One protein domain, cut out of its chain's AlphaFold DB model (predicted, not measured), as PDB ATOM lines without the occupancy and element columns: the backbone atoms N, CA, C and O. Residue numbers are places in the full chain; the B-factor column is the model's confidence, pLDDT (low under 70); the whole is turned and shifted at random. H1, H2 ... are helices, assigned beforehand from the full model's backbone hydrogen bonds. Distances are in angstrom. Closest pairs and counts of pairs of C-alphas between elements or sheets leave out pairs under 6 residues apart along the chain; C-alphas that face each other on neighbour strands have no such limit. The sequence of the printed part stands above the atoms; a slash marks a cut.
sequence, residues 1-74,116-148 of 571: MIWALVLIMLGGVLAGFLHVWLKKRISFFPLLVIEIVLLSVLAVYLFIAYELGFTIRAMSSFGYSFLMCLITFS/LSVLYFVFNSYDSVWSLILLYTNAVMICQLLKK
ATOM      1  N   MET A   1      42.260  36.814 179.780       80.31
ATOM      2  CA  MET A   1      42.799  35.668 180.552       80.31
ATOM      3  C   MET A   1      42.872  34.373 179.740       80.31
ATOM      4  O   MET A   1      43.940  33.782 179.727       80.31
ATOM      5  N   ILE A   2      41.838  33.947 178.993       84.00
ATOM      6  CA  ILE A   2      41.923  32.711 178.174       84.00
ATOM      7  C   ILE A   2      43.080  32.722 177.158       84.00
ATOM      8  O   ILE A   2      43.837  31.763 177.074       84.00
ATOM      9  N   TRP A   3      43.300  33.842 176.464       88.25
ATOM     10  CA  TRP A   3      44.422  33.990 175.531       88.25
ATOM     11  C   TRP A   3      45.792  33.908 176.209       88.25
ATOM     12  O   TRP A   3      46.737  33.415 175.605       88.25
ATOM     13  N   ALA A   4      45.895  34.303 177.482       88.50
ATOM     14  CA  ALA A   4      47.116  34.096 178.253       88.50
ATOM     15  C   ALA A   4      47.355  32.599 178.517       88.50
ATOM     16  O   ALA A   4      48.480  32.142 178.363       88.50
ATOM     17  N   LEU A   5      46.311  31.808 178.806       88.75
ATOM     18  CA  LEU A   5      46.440  30.345 178.905       88.75
ATOM     19  C   LEU A   5      46.859  29.712 177.575       88.75
ATOM     20  O   LEU A   5      47.720  28.837 177.566       88.75
ATOM     21  N   VAL A   6      46.299  30.177 176.451       89.88
ATOM     22  CA  VAL A   6      46.707  29.723 175.109       89.88
ATOM     23  C   VAL A   6      48.185  30.034 174.857       89.88
ATOM     24  O   VAL A   6      48.920  29.163 174.401       89.88
ATOM     25  N   LEU A   7      48.650  31.239 175.194       92.12
ATOM     26  CA  LEU A   7      50.062  31.610 175.062       92.12
ATOM     27  C   LEU A   7      50.970  30.769 175.966       92.12
ATOM     28  O   LEU A   7      52.030  30.342 175.524       92.12
ATOM     29  N   ILE A   8      50.549  30.481 177.198       92.69
ATOM     30  CA  ILE A   8      51.301  29.635 178.134       92.69
ATOM     31  C   ILE A   8      51.371  28.187 177.632       92.69
ATOM     32  O   ILE A   8      52.432  27.572 177.686       92.69
ATOM     33  N   MET A   9      50.279  27.658 177.077       94.31
ATOM     34  CA  MET A   9      50.258  26.355 176.405       94.31
ATOM     35  C   MET A   9      51.236  26.318 175.221       94.31
ATOM     36  O   MET A   9      52.026  25.387 175.099       94.31
ATOM     37  N   LEU A  10      51.220  27.336 174.355       94.25
ATOM     38  CA  LEU A  10      52.175  27.444 173.246       94.25
ATOM     39  C   LEU A  10      53.618  27.559 173.756       94.25
ATOM     40  O   LEU A  10      54.517  26.938 173.194       94.25
ATOM     41  N   GLY A  11      53.829  28.291 174.852       92.75
ATOM     42  CA  GLY A  11      55.106  28.379 175.553       92.75
ATOM     43  C   GLY A  11      55.604  27.020 176.044       92.75
ATOM     44  O   GLY A  11      56.783  26.725 175.877       92.75
ATOM     45  N   GLY A  12      54.721  26.165 176.569       92.31
ATOM     46  CA  GLY A  12      55.067  24.800 176.974       92.31
ATOM     47  C   GLY A  12      55.467  23.911 175.795       92.31
ATOM     48  O   GLY A  12      56.479  23.216 175.879       92.31
ATOM     49  N   VAL A  13      54.762  23.997 174.658       92.62
ATOM     50  CA  VAL A  13      55.171  23.309 173.413       92.62
ATOM     51  C   VAL A  13      56.557  23.777 172.955       92.62
ATOM     52  O   VAL A  13      57.427  22.954 172.672       92.62
ATOM     53  N   LEU A  14      56.787  25.093 172.907       92.12
ATOM     54  CA  LEU A  14      58.073  25.671 172.501       92.12
ATOM     55  C   LEU A  14      59.209  25.262 173.445       92.12
ATOM     56  O   LEU A  14      60.279  24.877 172.975       92.12
ATOM     57  N   ALA A  15      58.970  25.300 174.756       91.00
ATOM     58  CA  ALA A  15      59.930  24.868 175.764       91.00
ATOM     59  C   ALA A  15      60.262  23.377 175.627       91.00
ATOM     60  O   ALA A  15      61.429  23.008 175.693       91.00
ATOM     61  N   GLY A  16      59.267  22.524 175.363       89.75
ATOM     62  CA  GLY A  16      59.490  21.095 175.145       89.75
ATOM     63  C   GLY A  16      60.307  20.822 173.882       89.75
ATOM     64  O   GLY A  16      61.208  19.985 173.893       89.75
ATOM     65  N   PHE A  17      60.058  21.563 172.801       86.50
ATOM     66  CA  PHE A  17      60.859  21.456 171.581       86.50
ATOM     67  C   PHE A  17      62.300  21.923 171.817       86.50
ATOM     68  O   PHE A  17      63.252  21.272 171.379       86.50
ATOM     69  N   LEU A  18      62.466  23.026 172.553       87.44
ATOM     70  CA  LEU A  18      63.773  23.547 172.935       87.44
ATOM     71  C   LEU A  18      64.533  22.561 173.833       87.44
ATOM     72  O   LEU A  18      65.722  22.370 173.602       87.44
ATOM     73  N   HIS A  19      63.863  21.888 174.776       89.12
ATOM     74  CA  HIS A  19      64.450  20.816 175.588       89.12
ATOM     75  C   HIS A  19      65.039  19.720 174.700       89.12
ATOM     76  O   HIS A  19      66.222  19.404 174.816       89.12
ATOM     77  N   VAL A  20      64.241  19.165 173.775       84.00
ATOM     78  CA  VAL A  20      64.716  18.101 172.870       84.00
ATOM     79  C   VAL A  20      65.914  18.581 172.051       84.00
ATOM     80  O   VAL A  20      66.905  17.868 171.906       84.00
ATOM     81  N   TRP A  21      65.869  19.818 171.560       82.62
ATOM     82  CA  TRP A  21      66.966  20.389 170.789       82.62
ATOM     83  C   TRP A  21      68.241  20.633 171.620       82.62
ATOM     84  O   TRP A  21      69.345  20.349 171.147       82.62
ATOM     85  N   LEU A  22      68.112  21.130 172.856       85.44
ATOM     86  CA  LEU A  22      69.227  21.411 173.768       85.44
ATOM     87  C   LEU A  22      69.840  20.145 174.365       85.44
ATOM     88  O   LEU A  22      71.052  20.121 174.579       85.44
ATOM     89  N   LYS A  23      69.052  19.086 174.578       84.12
ATOM     90  CA  LYS A  23      69.523  17.790 175.095       84.12
ATOM     91  C   LYS A  23      70.643  17.180 174.240       84.12
ATOM     92  O   LYS A  23      71.470  16.438 174.756       84.12
ATOM     93  N   LYS A  24      70.730  17.546 172.955       76.56
ATOM     94  CA  LYS A  24      71.838  17.162 172.056       76.56
ATOM     95  C   LYS A  24      73.162  17.865 172.340       76.56
ATOM     96  O   LYS A  24      74.199  17.432 171.853       76.56
ATOM     97  N   ARG A  25      73.122  19.011 173.018       82.62
ATOM     98  CA  ARG A  25      74.247  19.951 173.144       82.62
ATOM     99  C   ARG A  25      74.695  20.150 174.588       82.62
ATOM    100  O   ARG A  25      75.832  20.547 174.812       82.62
ATOM    101  N   ILE A  26      73.804  19.912 175.545       84.81
ATOM    102  CA  ILE A  26      74.017  20.137 176.974       84.81
ATOM    103  C   ILE A  26      73.770  18.820 177.709       84.81
ATOM    104  O   ILE A  26      72.864  18.065 177.358       84.81
ATOM    105  N   SER A  27      74.571  18.536 178.738       84.56
ATOM    106  CA  SER A  27      74.346  17.377 179.600       84.56
ATOM    107  C   SER A  27      73.018  17.488 180.362       84.56
ATOM    108  O   SER A  27      72.490  18.577 180.599       84.56
ATOM    109  N   PHE A  28      72.469  16.337 180.753       81.44
ATOM    110  CA  PHE A  28      71.133  16.245 181.348       81.44
ATOM    111  C   PHE A  28      70.962  17.116 182.604       81.44
ATOM    112  O   PHE A  28      69.985  17.852 182.708       81.44
ATOM    113  N   PHE A  29      71.920  17.074 183.538       85.19
ATOM    114  CA  PHE A  29      71.804  17.775 184.821       85.19
ATOM    115  C   PHE A  29      71.750  19.310 184.689       85.19
ATOM    116  O   PHE A  29      70.812  19.898 185.224       85.19
ATOM    117  N   PRO A  30      72.672  19.987 183.974       87.38
ATOM    118  CA  PRO A  30      72.577  21.431 183.758       87.38
ATOM    119  C   PRO A  30      71.291  21.858 183.049       87.38
ATOM    120  O   PRO A  30      70.689  22.855 183.443       87.38
ATOM    121  N   LEU A  31      70.852  21.100 182.037       86.88
ATOM    122  CA  LEU A  31      69.607  21.390 181.325       86.88
ATOM    123  C   LEU A  31      68.402  21.316 182.272       86.88
ATOM    124  O   LEU A  31      67.604  22.249 182.321       86.88
ATOM    125  N   LEU A  32      68.329  20.259 183.085       85.56
ATOM    126  CA  LEU A  32      67.282  20.081 184.088       85.56
ATOM    127  C   LEU A  32      67.264  21.230 185.110       85.56
ATOM    128  O   LEU A  32      66.198  21.737 185.447       85.56
ATOM    129  N   VAL A  33      68.432  21.670 185.589       87.25
ATOM    130  CA  VAL A  33      68.531  22.791 186.538       87.25
ATOM    131  C   VAL A  33      68.017  24.088 185.914       87.25
ATOM    132  O   VAL A  33      67.219  24.782 186.542       87.25
ATOM    133  N   ILE A  34      68.423  24.404 184.678       87.75
ATOM    134  CA  ILE A  34      67.945  25.593 183.955       87.75
ATOM    135  C   ILE A  34      66.418  25.561 183.829       87.75
ATOM    136  O   ILE A  34      65.752  26.558 184.105       87.75
ATOM    137  N   GLU A  35      65.854  24.413 183.461       87.25
ATOM    138  CA  GLU A  35      64.409  24.243 183.303       87.25
ATOM    139  C   GLU A  35      63.655  24.391 184.620       87.25
ATOM    140  O   GLU A  35      62.650  25.099 184.660       87.25
ATOM    141  N   ILE A  36      64.154  23.798 185.708       87.50
ATOM    142  CA  ILE A  36      63.562  23.945 187.044       87.50
ATOM    143  C   ILE A  36      63.583  25.409 187.483       87.50
ATOM    144  O   ILE A  36      62.584  25.900 188.010       87.50
ATOM    145  N   VAL A  37      64.685  26.127 187.251       90.31
ATOM    146  CA  VAL A  37      64.786  27.553 187.588       90.31
ATOM    147  C   VAL A  37      63.786  28.371 186.771       90.31
ATOM    148  O   VAL A  37      63.019  29.136 187.352       90.31
ATOM    149  N   LEU A  38      63.724  28.182 185.449       88.94
ATOM    150  CA  LEU A  38      62.780  28.896 184.581       88.94
ATOM    151  C   LEU A  38      61.317  28.595 184.939       88.94
ATOM    152  O   LEU A  38      60.501  29.513 185.004       88.94
ATOM    153  N   LEU A  39      60.995  27.330 185.224       88.56
ATOM    154  CA  LEU A  39      59.676  26.907 185.700       88.56
ATOM    155  C   LEU A  39      59.328  27.539 187.045       88.56
ATOM    156  O   LEU A  39      58.197  27.980 187.234       88.56
ATOM    157  N   SER A  40      60.291  27.616 187.965       87.19
ATOM    158  CA  SER A  40      60.097  28.233 189.279       87.19
ATOM    159  C   SER A  40      59.863  29.736 189.153       87.19
ATOM    160  O   SER A  40      58.949  30.264 189.780       87.19
ATOM    161  N   VAL A  41      60.622  30.426 188.296       91.19
ATOM    162  CA  VAL A  41      60.425  31.856 188.006       91.19
ATOM    163  C   VAL A  41      59.053  32.099 187.381       91.19
ATOM    164  O   VAL A  41      58.335  32.995 187.822       91.19
ATOM    165  N   LEU A  42      58.654  31.281 186.400       88.62
ATOM    166  CA  LEU A  42      57.324  31.359 185.793       88.62
ATOM    167  C   LEU A  42      56.226  31.130 186.837       88.62
ATOM    168  O   LEU A  42      55.264  31.890 186.879       88.62
ATOM    169  N   ALA A  43      56.373  30.114 187.690       87.56
ATOM    170  CA  ALA A  43      55.424  29.823 188.755       87.56
ATOM    171  C   ALA A  43      55.290  31.016 189.706       87.56
ATOM    172  O   ALA A  43      54.183  31.508 189.902       87.56
ATOM    173  N   VAL A  44      56.405  31.530 190.238       91.38
ATOM    174  CA  VAL A  44      56.423  32.689 191.144       91.38
ATOM    175  C   VAL A  44      55.776  33.908 190.489       91.38
ATOM    176  O   VAL A  44      54.919  34.539 191.104       91.38
ATOM    177  N   TYR A  45      56.113  34.208 189.231       91.94
ATOM    178  CA  TYR A  45      55.473  35.291 188.484       91.94
ATOM    179  C   TYR A  45      53.956  35.099 188.398       91.94
ATOM    180  O   TYR A  45      53.208  36.032 188.681       91.94
ATOM    181  N   LEU A  46      53.490  33.895 188.053       90.56
ATOM    182  CA  LEU A  46      52.062  33.608 187.959       90.56
ATOM    183  C   LEU A  46      51.364  33.729 189.321       90.56
ATOM    184  O   LEU A  46      50.297  34.329 189.385       90.56
ATOM    185  N   PHE A  47      51.976  33.243 190.405       89.81
ATOM    186  CA  PHE A  47      51.449  33.375 191.769       89.81
ATOM    187  C   PHE A  47      51.354  34.829 192.247       89.81
ATOM    188  O   PHE A  47      50.454  35.147 193.018       89.81
ATOM    189  N   ILE A  48      52.269  35.700 191.811       92.06
ATOM    190  CA  ILE A  48      52.245  37.129 192.151       92.06
ATOM    191  C   ILE A  48      51.224  37.878 191.288       92.06
ATOM    192  O   ILE A  48      50.504  38.740 191.784       92.06
ATOM    193  N   ALA A  49      51.182  37.579 189.989       90.31
ATOM    194  CA  ALA A  49      50.411  38.347 189.016       90.31
ATOM    195  C   ALA A  49      48.941  37.912 188.904       90.31
ATOM    196  O   ALA A  49      48.119  38.686 188.412       90.31
ATOM    197  N   TYR A  50      48.603  36.688 189.318       88.62
ATOM    198  CA  TYR A  50      47.281  36.104 189.114       88.62
ATOM    199  C   TYR A  50      46.783  35.322 190.327       88.62
ATOM    200  O   TYR A  50      47.545  34.815 191.147       88.62
ATOM    201  N   GLU A  51      45.463  35.161 190.395       87.19
ATOM    202  CA  GLU A  51      44.813  34.323 191.396       87.19
ATOM    203  C   GLU A  51      45.232  32.851 191.278       87.19
ATOM    204  O   GLU A  51      45.486  32.327 190.187       87.19
ATOM    205  N   LEU A  52      45.210  32.152 192.418       81.31
ATOM    206  CA  LEU A  52      45.603  30.747 192.549       81.31
ATOM    207  C   LEU A  52      44.960  29.838 191.486       81.31
ATOM    208  O   LEU A  52      45.640  29.005 190.885       81.31
ATOM    209  N   GLY A  53      43.662  30.020 191.220       78.75
ATOM    210  CA  GLY A  53      42.922  29.218 190.243       78.75
ATOM    211  C   GLY A  53      43.442  29.378 188.811       78.75
ATOM    212  O   GLY A  53      43.585  28.389 188.089       78.75
ATOM    213  N   PHE A  54      43.782  30.604 188.399       84.94
ATOM    214  CA  PHE A  54      44.398  30.846 187.094       84.94
ATOM    215  C   PHE A  54      45.809  30.258 187.033       84.94
ATOM    216  O   PHE A  54      46.134  29.567 186.067       84.94
ATOM    217  N   THR A  55      46.616  30.477 188.073       86.50
ATOM    218  CA  THR A  55      48.006  30.006 188.153       86.50
ATOM    219  C   THR A  55      48.109  28.493 188.011       86.50
ATOM    220  O   THR A  55      48.918  28.001 187.226       86.50
ATOM    221  N   ILE A  56      47.233  27.736 188.671       83.38
ATOM    222  CA  ILE A  56      47.214  26.273 188.558       83.38
ATOM    223  C   ILE A  56      46.858  25.829 187.140       83.38
ATOM    224  O   ILE A  56      47.537  24.969 186.582       83.38
ATOM    225  N   ARG A  57      45.827  26.423 186.524       84.81
ATOM    226  CA  ARG A  57      45.441  26.094 185.141       84.81
ATOM    227  C   ARG A  57      46.558  26.424 184.154       84.81
ATOM    228  O   ARG A  57      46.837  25.626 183.263       84.81
ATOM    229  N   ALA A  58      47.215  27.564 184.340       89.31
ATOM    230  CA  ALA A  58      48.363  27.984 183.551       89.31
ATOM    231  C   ALA A  58      49.528  26.991 183.675       89.31
ATOM    232  O   ALA A  58      50.006  26.486 182.661       89.31
ATOM    233  N   MET A  59      49.936  26.650 184.901       89.75
ATOM    234  CA  MET A  59      51.012  25.685 185.147       89.75
ATOM    235  C   MET A  59      50.672  24.286 184.627       89.75
ATOM    236  O   MET A  59      51.523  23.634 184.030       89.75
ATOM    237  N   SER A  60      49.429  23.835 184.801       87.56
ATOM    238  CA  SER A  60      48.981  22.528 184.314       87.56
ATOM    239  C   SER A  60      48.972  22.476 182.782       87.56
ATOM    240  O   SER A  60      49.491  21.531 182.193       87.56
ATOM    241  N   SER A  61      48.501  23.540 182.122       89.62
ATOM    242  CA  SER A  61      48.549  23.672 180.662       89.62
ATOM    243  C   SER A  61      49.971  23.751 180.115       89.62
ATOM    244  O   SER A  61      50.259  23.133 179.087       89.62
ATOM    245  N   PHE A  62      50.872  24.467 180.790       93.44
ATOM    246  CA  PHE A  62      52.290  24.483 180.437       93.44
ATOM    247  C   PHE A  62      52.903  23.085 180.576       93.44
ATOM    248  O   PHE A  62      53.471  22.565 179.624       93.44
ATOM    249  N   GLY A  63      52.744  22.450 181.740       90.06
ATOM    250  CA  GLY A  63      53.331  21.142 182.027       90.06
ATOM    251  C   GLY A  63      52.813  20.047 181.097       90.06
ATOM    252  O   GLY A  63      53.602  19.267 180.570       90.06
ATOM    253  N   TYR A  64      51.505  20.027 180.826       90.00
ATOM    254  CA  TYR A  64      50.903  19.074 179.896       90.00
ATOM    255  C   TYR A  64      51.436  19.258 178.470       90.00
ATOM    256  O   TYR A  64      51.845  18.289 177.836       90.00
ATOM    257  N   SER A  65      51.470  20.494 177.962       92.69
ATOM    258  CA  SER A  65      51.970  20.772 176.608       92.69
ATOM    259  C   SER A  65      53.470  20.494 176.458       92.69
ATOM    260  O   SER A  65      53.879  19.900 175.458       92.69
ATOM    261  N   PHE A  66      54.267  20.830 177.475       92.19
ATOM    262  CA  PHE A  66      55.681  20.472 177.567       92.19
ATOM    263  C   PHE A  66      55.875  18.953 177.508       92.19
ATOM    264  O   PHE A  66      56.586  18.455 176.635       92.19
ATOM    265  N   LEU A  67      55.173  18.202 178.365       90.44
ATOM    266  CA  LEU A  67      55.239  16.742 178.408       90.44
ATOM    267  C   LEU A  67      54.816  16.107 177.077       90.44
ATOM    268  O   LEU A  67      55.497  15.214 176.578       90.44
ATOM    269  N   MET A  68      53.727  16.582 176.467       89.25
ATOM    270  CA  MET A  68      53.267  16.079 175.168       89.25
ATOM    271  C   MET A  68      54.296  16.323 174.067       89.25
ATOM    272  O   MET A  68      54.491  15.464 173.205       89.25
ATOM    273  N   CYS A  69      54.988  17.462 174.097       89.88
ATOM    274  CA  CYS A  69      56.089  17.726 173.182       89.88
ATOM    275  C   CYS A  69      57.255  16.754 173.425       89.88
ATOM    276  O   CYS A  69      57.740  16.143 172.474       89.88
ATOM    277  N   LEU A  70      57.654  16.522 174.679       87.75
ATOM    278  CA  LEU A  70      58.698  15.542 174.994       87.75
ATOM    279  C   LEU A  70      58.341  14.141 174.492       87.75
ATOM    280  O   LEU A  70      59.129  13.544 173.766       87.75
ATOM    281  N   ILE A  71      57.145  13.637 174.791       84.75
ATOM    282  CA  ILE A  71      56.677  12.323 174.313       84.75
ATOM    283  C   ILE A  71      56.713  12.253 172.778       84.75
ATOM    284  O   ILE A  71      57.085  11.236 172.197       84.75
ATOM    285  N   THR A  72      56.366  13.347 172.099       84.25
ATOM    286  CA  THR A  72      56.310  13.391 170.633       84.25
ATOM    287  C   THR A  72      57.694  13.368 169.972       84.25
ATOM    288  O   THR A  72      57.832  12.785 168.893       84.25
ATOM    289  N   PHE A  73      58.699  13.997 170.592       83.00
ATOM    290  CA  PHE A  73      59.995  14.294 169.969       83.00
ATOM    291  C   PHE A  73      61.208  13.593 170.614       83.00
ATOM    292  O   PHE A  73      62.284  13.619 170.028       83.00
ATOM    293  N   SER A  74      61.074  12.956 171.781       70.25
ATOM    294  CA  SER A  74      62.213  12.409 172.552       70.25
ATOM    295  C   SER A  74      62.778  11.061 172.074       70.25
ATOM    296  O   SER A  74      63.815  10.632 172.588       70.25
ATOM    297  N   LEU A 116      37.126  24.598 166.659       77.19
ATOM    298  CA  LEU A 116      36.074  24.494 167.666       77.19
ATOM    299  C   LEU A 116      36.527  25.051 169.027       77.19
ATOM    300  O   LEU A 116      35.781  25.794 169.665       77.19
ATOM    301  N   SER A 117      37.755  24.740 169.449       81.06
ATOM    302  CA  SER A 117      38.340  25.287 170.678       81.06
ATOM    303  C   SER A 117      38.438  26.813 170.629       81.06
ATOM    304  O   SER A 117      38.112  27.488 171.601       81.06
ATOM    305  N   VAL A 118      38.853  27.370 169.485       83.50
ATOM    306  CA  VAL A 118      38.943  28.825 169.285       83.50
ATOM    307  C   VAL A 118      37.566  29.471 169.392       83.50
ATOM    308  O   VAL A 118      37.415  30.444 170.127       83.50
ATOM    309  N   LEU A 119      36.552  28.909 168.724       81.75
ATOM    310  CA  LEU A 119      35.175  29.394 168.833       81.75
ATOM    311  C   LEU A 119      34.704  29.389 170.292       81.75
ATOM    312  O   LEU A 119      34.148  30.379 170.755       81.75
ATOM    313  N   TYR A 120      34.994  28.330 171.049       80.50
ATOM    314  CA  TYR A 120      34.659  28.287 172.472       80.50
ATOM    315  C   TYR A 120      35.320  29.414 173.276       80.50
ATOM    316  O   TYR A 120      34.646  30.078 174.064       80.50
ATOM    317  N   PHE A 121      36.615  29.660 173.062       84.00
ATOM    318  CA  PHE A 121      37.376  30.678 173.794       84.00
ATOM    319  C   PHE A 121      36.960  32.114 173.473       84.00
ATOM    320  O   PHE A 121      37.145  32.992 174.312       84.00
ATOM    321  N   VAL A 122      36.404  32.369 172.286       83.50
ATOM    322  CA  VAL A 122      35.901  33.700 171.903       83.50
ATOM    323  C   VAL A 122      34.649  34.077 172.698       83.50
ATOM    324  O   VAL A 122      34.461  35.245 173.030       83.50
ATOM    325  N   PHE A 123      33.802  33.100 173.018       79.31
ATOM    326  CA  PHE A 123      32.467  33.348 173.562       79.31
ATOM    327  C   PHE A 123      32.291  32.937 175.037       79.31
ATOM    328  O   PHE A 123      31.284  33.310 175.637       79.31
ATOM    329  N   ASN A 124      33.227  32.189 175.635       72.50
ATOM    330  CA  ASN A 124      33.150  31.738 177.034       72.50
ATOM    331  C   ASN A 124      34.334  32.198 177.899       72.50
ATOM    332  O   ASN A 124      35.400  32.564 177.403       72.50
ATOM    333  N   SER A 125      34.146  32.136 179.225       69.62
ATOM    334  CA  SER A 125      35.200  32.431 180.205       69.62
ATOM    335  C   SER A 125      36.270  31.328 180.279       69.62
ATOM    336  O   SER A 125      36.056  30.161 179.945       69.62
ATOM    337  N   TYR A 126      37.439  31.700 180.796       69.00
ATOM    338  CA  TYR A 126      38.563  30.806 181.073       69.00
ATOM    339  C   TYR A 126      38.345  29.893 182.289       69.00
ATOM    340  O   TYR A 126      39.105  28.942 182.455       69.00
ATOM    341  N   ASP A 127      37.332  30.158 183.119       65.19
ATOM    342  CA  ASP A 127      37.099  29.433 184.379       65.19
ATOM    343  C   ASP A 127      36.465  28.051 184.206       65.19
ATOM    344  O   ASP A 127      36.429  27.255 185.142       65.19
ATOM    345  N   SER A 128      35.988  27.726 183.004       69.31
ATOM    346  CA  SER A 128      35.367  26.428 182.758       69.31
ATOM    347  C   SER A 128      36.400  25.295 182.683       69.31
ATOM    348  O   SER A 128      37.468  25.442 182.086       69.31
ATOM    349  N   VAL A 129      36.044  24.113 183.196       67.38
ATOM    350  CA  VAL A 129      36.839  22.878 183.030       67.38
ATOM    351  C   VAL A 129      37.051  22.544 181.546       67.38
ATOM    352  O   VAL A 129      38.114  22.057 181.156       67.38
ATOM    353  N   TRP A 130      36.081  22.884 180.693       71.44
ATOM    354  CA  TRP A 130      36.180  22.717 179.242       71.44
ATOM    355  C   TRP A 130      37.338  23.501 178.638       71.44
ATOM    356  O   TRP A 130      37.980  23.014 177.711       71.44
ATOM    357  N   SER A 131      37.656  24.673 179.192       77.00
ATOM    358  CA  SER A 131      38.769  25.487 178.711       77.00
ATOM    359  C   SER A 131      40.093  24.727 178.814       77.00
ATOM    360  O   SER A 131      40.889  24.738 177.880       77.00
ATOM    361  N   LEU A 132      40.292  23.991 179.909       79.12
ATOM    362  CA  LEU A 132      41.490  23.191 180.156       79.12
ATOM    363  C   LEU A 132      41.545  21.933 179.269       79.12
ATOM    364  O   LEU A 132      42.581  21.653 178.670       79.12
ATOM    365  N   ILE A 133      40.421  21.228 179.098       78.44
ATOM    366  CA  ILE A 133      40.322  20.060 178.198       78.44
ATOM    367  C   ILE A 133      40.634  20.448 176.743       78.44
ATOM    368  O   ILE A 133      41.367  19.741 176.044       78.44
ATOM    369  N   LEU A 134      40.100  21.582 176.280       82.06
ATOM    370  CA  LEU A 134      40.334  22.084 174.926       82.06
ATOM    371  C   LEU A 134      41.790  22.522 174.731       82.06
ATOM    372  O   LEU A 134      42.372  22.227 173.689       82.06
ATOM    373  N   LEU A 135      42.413  23.150 175.736       86.19
ATOM    374  CA  LEU A 135      43.847  23.462 175.704       86.19
ATOM    375  C   LEU A 135      44.697  22.190 175.590       86.19
ATOM    376  O   LEU A 135      45.595  22.129 174.757       86.19
ATOM    377  N   TYR A 136      44.387  21.141 176.353       86.38
ATOM    378  CA  TYR A 136      45.133  19.879 176.284       86.38
ATOM    379  C   TYR A 136      44.990  19.226 174.913       86.38
ATOM    380  O   TYR A 136      45.979  18.836 174.295       86.38
ATOM    381  N   THR A 137      43.767  19.198 174.384       83.12
ATOM    382  CA  THR A 137      43.490  18.671 173.043       83.12
ATOM    383  C   THR A 137      44.260  19.450 171.970       83.12
ATOM    384  O   THR A 137      44.901  18.848 171.104       83.12
ATOM    385  N   ASN A 138      44.270  20.784 172.053       88.06
ATOM    386  CA  ASN A 138      45.025  21.639 171.140       88.06
ATOM    387  C   ASN A 138      46.536  21.385 171.240       88.06
ATOM    388  O   ASN A 138      47.193  21.297 170.206       88.06
ATOM    389  N   ALA A 139      47.084  21.224 172.449       89.56
ATOM    390  CA  ALA A 139      48.501  20.927 172.647       89.56
ATOM    391  C   ALA A 139      48.913  19.620 171.951       89.56
ATOM    392  O   ALA A 139      49.904  19.602 171.220       89.56
ATOM    393  N   VAL A 140      48.120  18.549 172.097       86.38
ATOM    394  CA  VAL A 140      48.372  17.275 171.399       86.38
ATOM    395  C   VAL A 140      48.342  17.471 169.881       86.38
ATOM    396  O   VAL A 140      49.250  17.010 169.190       86.38
ATOM    397  N   MET A 141      47.343  18.180 169.347       86.56
ATOM    398  CA  MET A 141      47.230  18.421 167.900       86.56
ATOM    399  C   MET A 141      48.379  19.246 167.339       86.56
ATOM    400  O   MET A 141      48.934  18.885 166.301       86.56
ATOM    401  N   ILE A 142      48.796  20.297 168.040       90.69
ATOM    402  CA  ILE A 142      49.939  21.115 167.636       90.69
ATOM    403  C   ILE A 142      51.214  20.263 167.603       90.69
ATOM    404  O   ILE A 142      51.933  20.292 166.605       90.69
ATOM    405  N   CYS A 143      51.469  19.446 168.630       89.31
ATOM    406  CA  CYS A 143      52.628  18.549 168.651       89.31
ATOM    407  C   CYS A 143      52.617  17.552 167.479       89.31
ATOM    408  O   CYS A 143      53.646  17.367 166.827       89.31
ATOM    409  N   GLN A 144      51.465  16.953 167.147       86.50
ATOM    410  CA  GLN A 144      51.350  16.032 166.005       86.50
ATOM    411  C   GLN A 144      51.593  16.729 164.656       86.50
ATOM    412  O   GLN A 144      52.278  16.175 163.792       86.50
ATOM    413  N   LEU A 145      51.101  17.960 164.477       89.31
ATOM    414  CA  LEU A 145      51.368  18.749 163.268       89.31
ATOM    415  C   LEU A 145      52.847  19.110 163.134       89.31
ATOM    416  O   LEU A 145      53.423  18.958 162.056       89.31
ATOM    417  N   LEU A 146      53.483  19.533 164.231       89.19
ATOM    418  CA  LEU A 146      54.919  19.810 164.251       89.19
ATOM    419  C   LEU A 146      55.723  18.548 163.913       89.19
ATOM    420  O   LEU A 146      56.639  18.610 163.095       89.19
ATOM    421  N   LYS A 147      55.343  17.389 164.468       87.88
ATOM    422  CA  LYS A 147      55.962  16.095 164.152       87.88
ATOM    423  C   LYS A 147      55.905  15.804 162.653       87.88
ATOM    424  O   LYS A 147      56.924  15.460 162.056       87.88
ATOM    425  N   LYS A 148      54.735  15.983 162.030       88.44
ATOM    426  CA  LYS A 148      54.545  15.779 160.585       88.44
ATOM    427  C   LYS A 148      55.341  16.767 159.740       88.44
ATOM    428  O   LYS A 148      55.953  16.354 158.758       88.44
TER     429      LYS A 148
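Overview. This is residues 1 to 74 and 116 to 148 of the 571 residues of the protein "Putative membrane metalloprotease YxkI" of Aeribacillus pallidus (UniProt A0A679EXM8). Two long helices, H1 and H3, cross at a slant in the middle of a flat slab; H5 packs beside H3, while H2 splays away from both, meeting H1 near one of its ends and H3 near the other. The short H4 folds back on the first part of H5, at the border of the slab. The 107 printed residues include five named helices, in the order H1 to H5, and no named strand; the class is all helix. The whole is compact, with a radius of gyration of the C-alphas of 14.3 A, and it spans 44 by 37 by 15 A.

Along the chain. Three helices share the greatest length, 22 residues. H1, residues 2 to 23, begins at C-alpha 2 at (41.923, 32.711, 178.174) and is 31.5 A long from first to last C-alpha. H2 is residues 28 to 49, 31.3 A, and H3 is residues 52 to 73, 31.4 A. H4 is residues 116 to 123, 11.2 A. H5, residues 129 to 148, is 29.5 A long and ends at C-alpha 148 at (54.545, 15.779, 160.585).

Arrangement. H1, H2, H3 and H5 form a bundle, a group of helices in which each one touches at least one other; the helix packing is part aligned, part crossed. H1 touches H3, the closest C-alphas being those of Gly 12 and Phe 66, 4.4 A apart. They run the same way at a steep tilt of 37 degrees, only just beyond shallow. H3 touches H5 at a shallow tilt of 23 degrees, the same way, closest at the C-alphas of Ser 65 and Ala 139, 5.3 A. H1 touches H5, closest at the C-alphas of Met 9 and Ala 139, 6.8 A. H2 and H3 are a hairpin at a shallow tilt of 26 degrees; H2 touches H3 with residues 43 to 47 alone, closest at the C-alphas of Leu 46 and Thr 55, 5.4 A. H1 and H2, also a hairpin, only just touch, with 3 pairs of C-alphas within 8 A, the closest those of Lys 23 and Leu 31, 7.2 A. H4 and H5 are a hairpin at a steep tilt of 42 degrees, closest at the C-alphas of Ser 117 and Leu 134, 5.7 A. H1 and H4 are close but not clearly touching, with the C-alphas of Ile 2 and Phe 121 6.6 A apart. H2 is apart from H4 and H5. In H1, H2, H3 and H5 every O i to N i+4 pair is within hydrogen-bond range; in H4, 3 of 4 are.

Size, cuts and confidence. The two C-alphas farthest apart are those of Ser 27 and Phe 123, 45.2 A. Residues 75 to 115 are not printed, and C-alphas 74 and 116 are 29.2 A apart across the cut. The links printed whole are tight. The model's mean pLDDT over the printed part is 85.7, with residues 125 to 129 under 70.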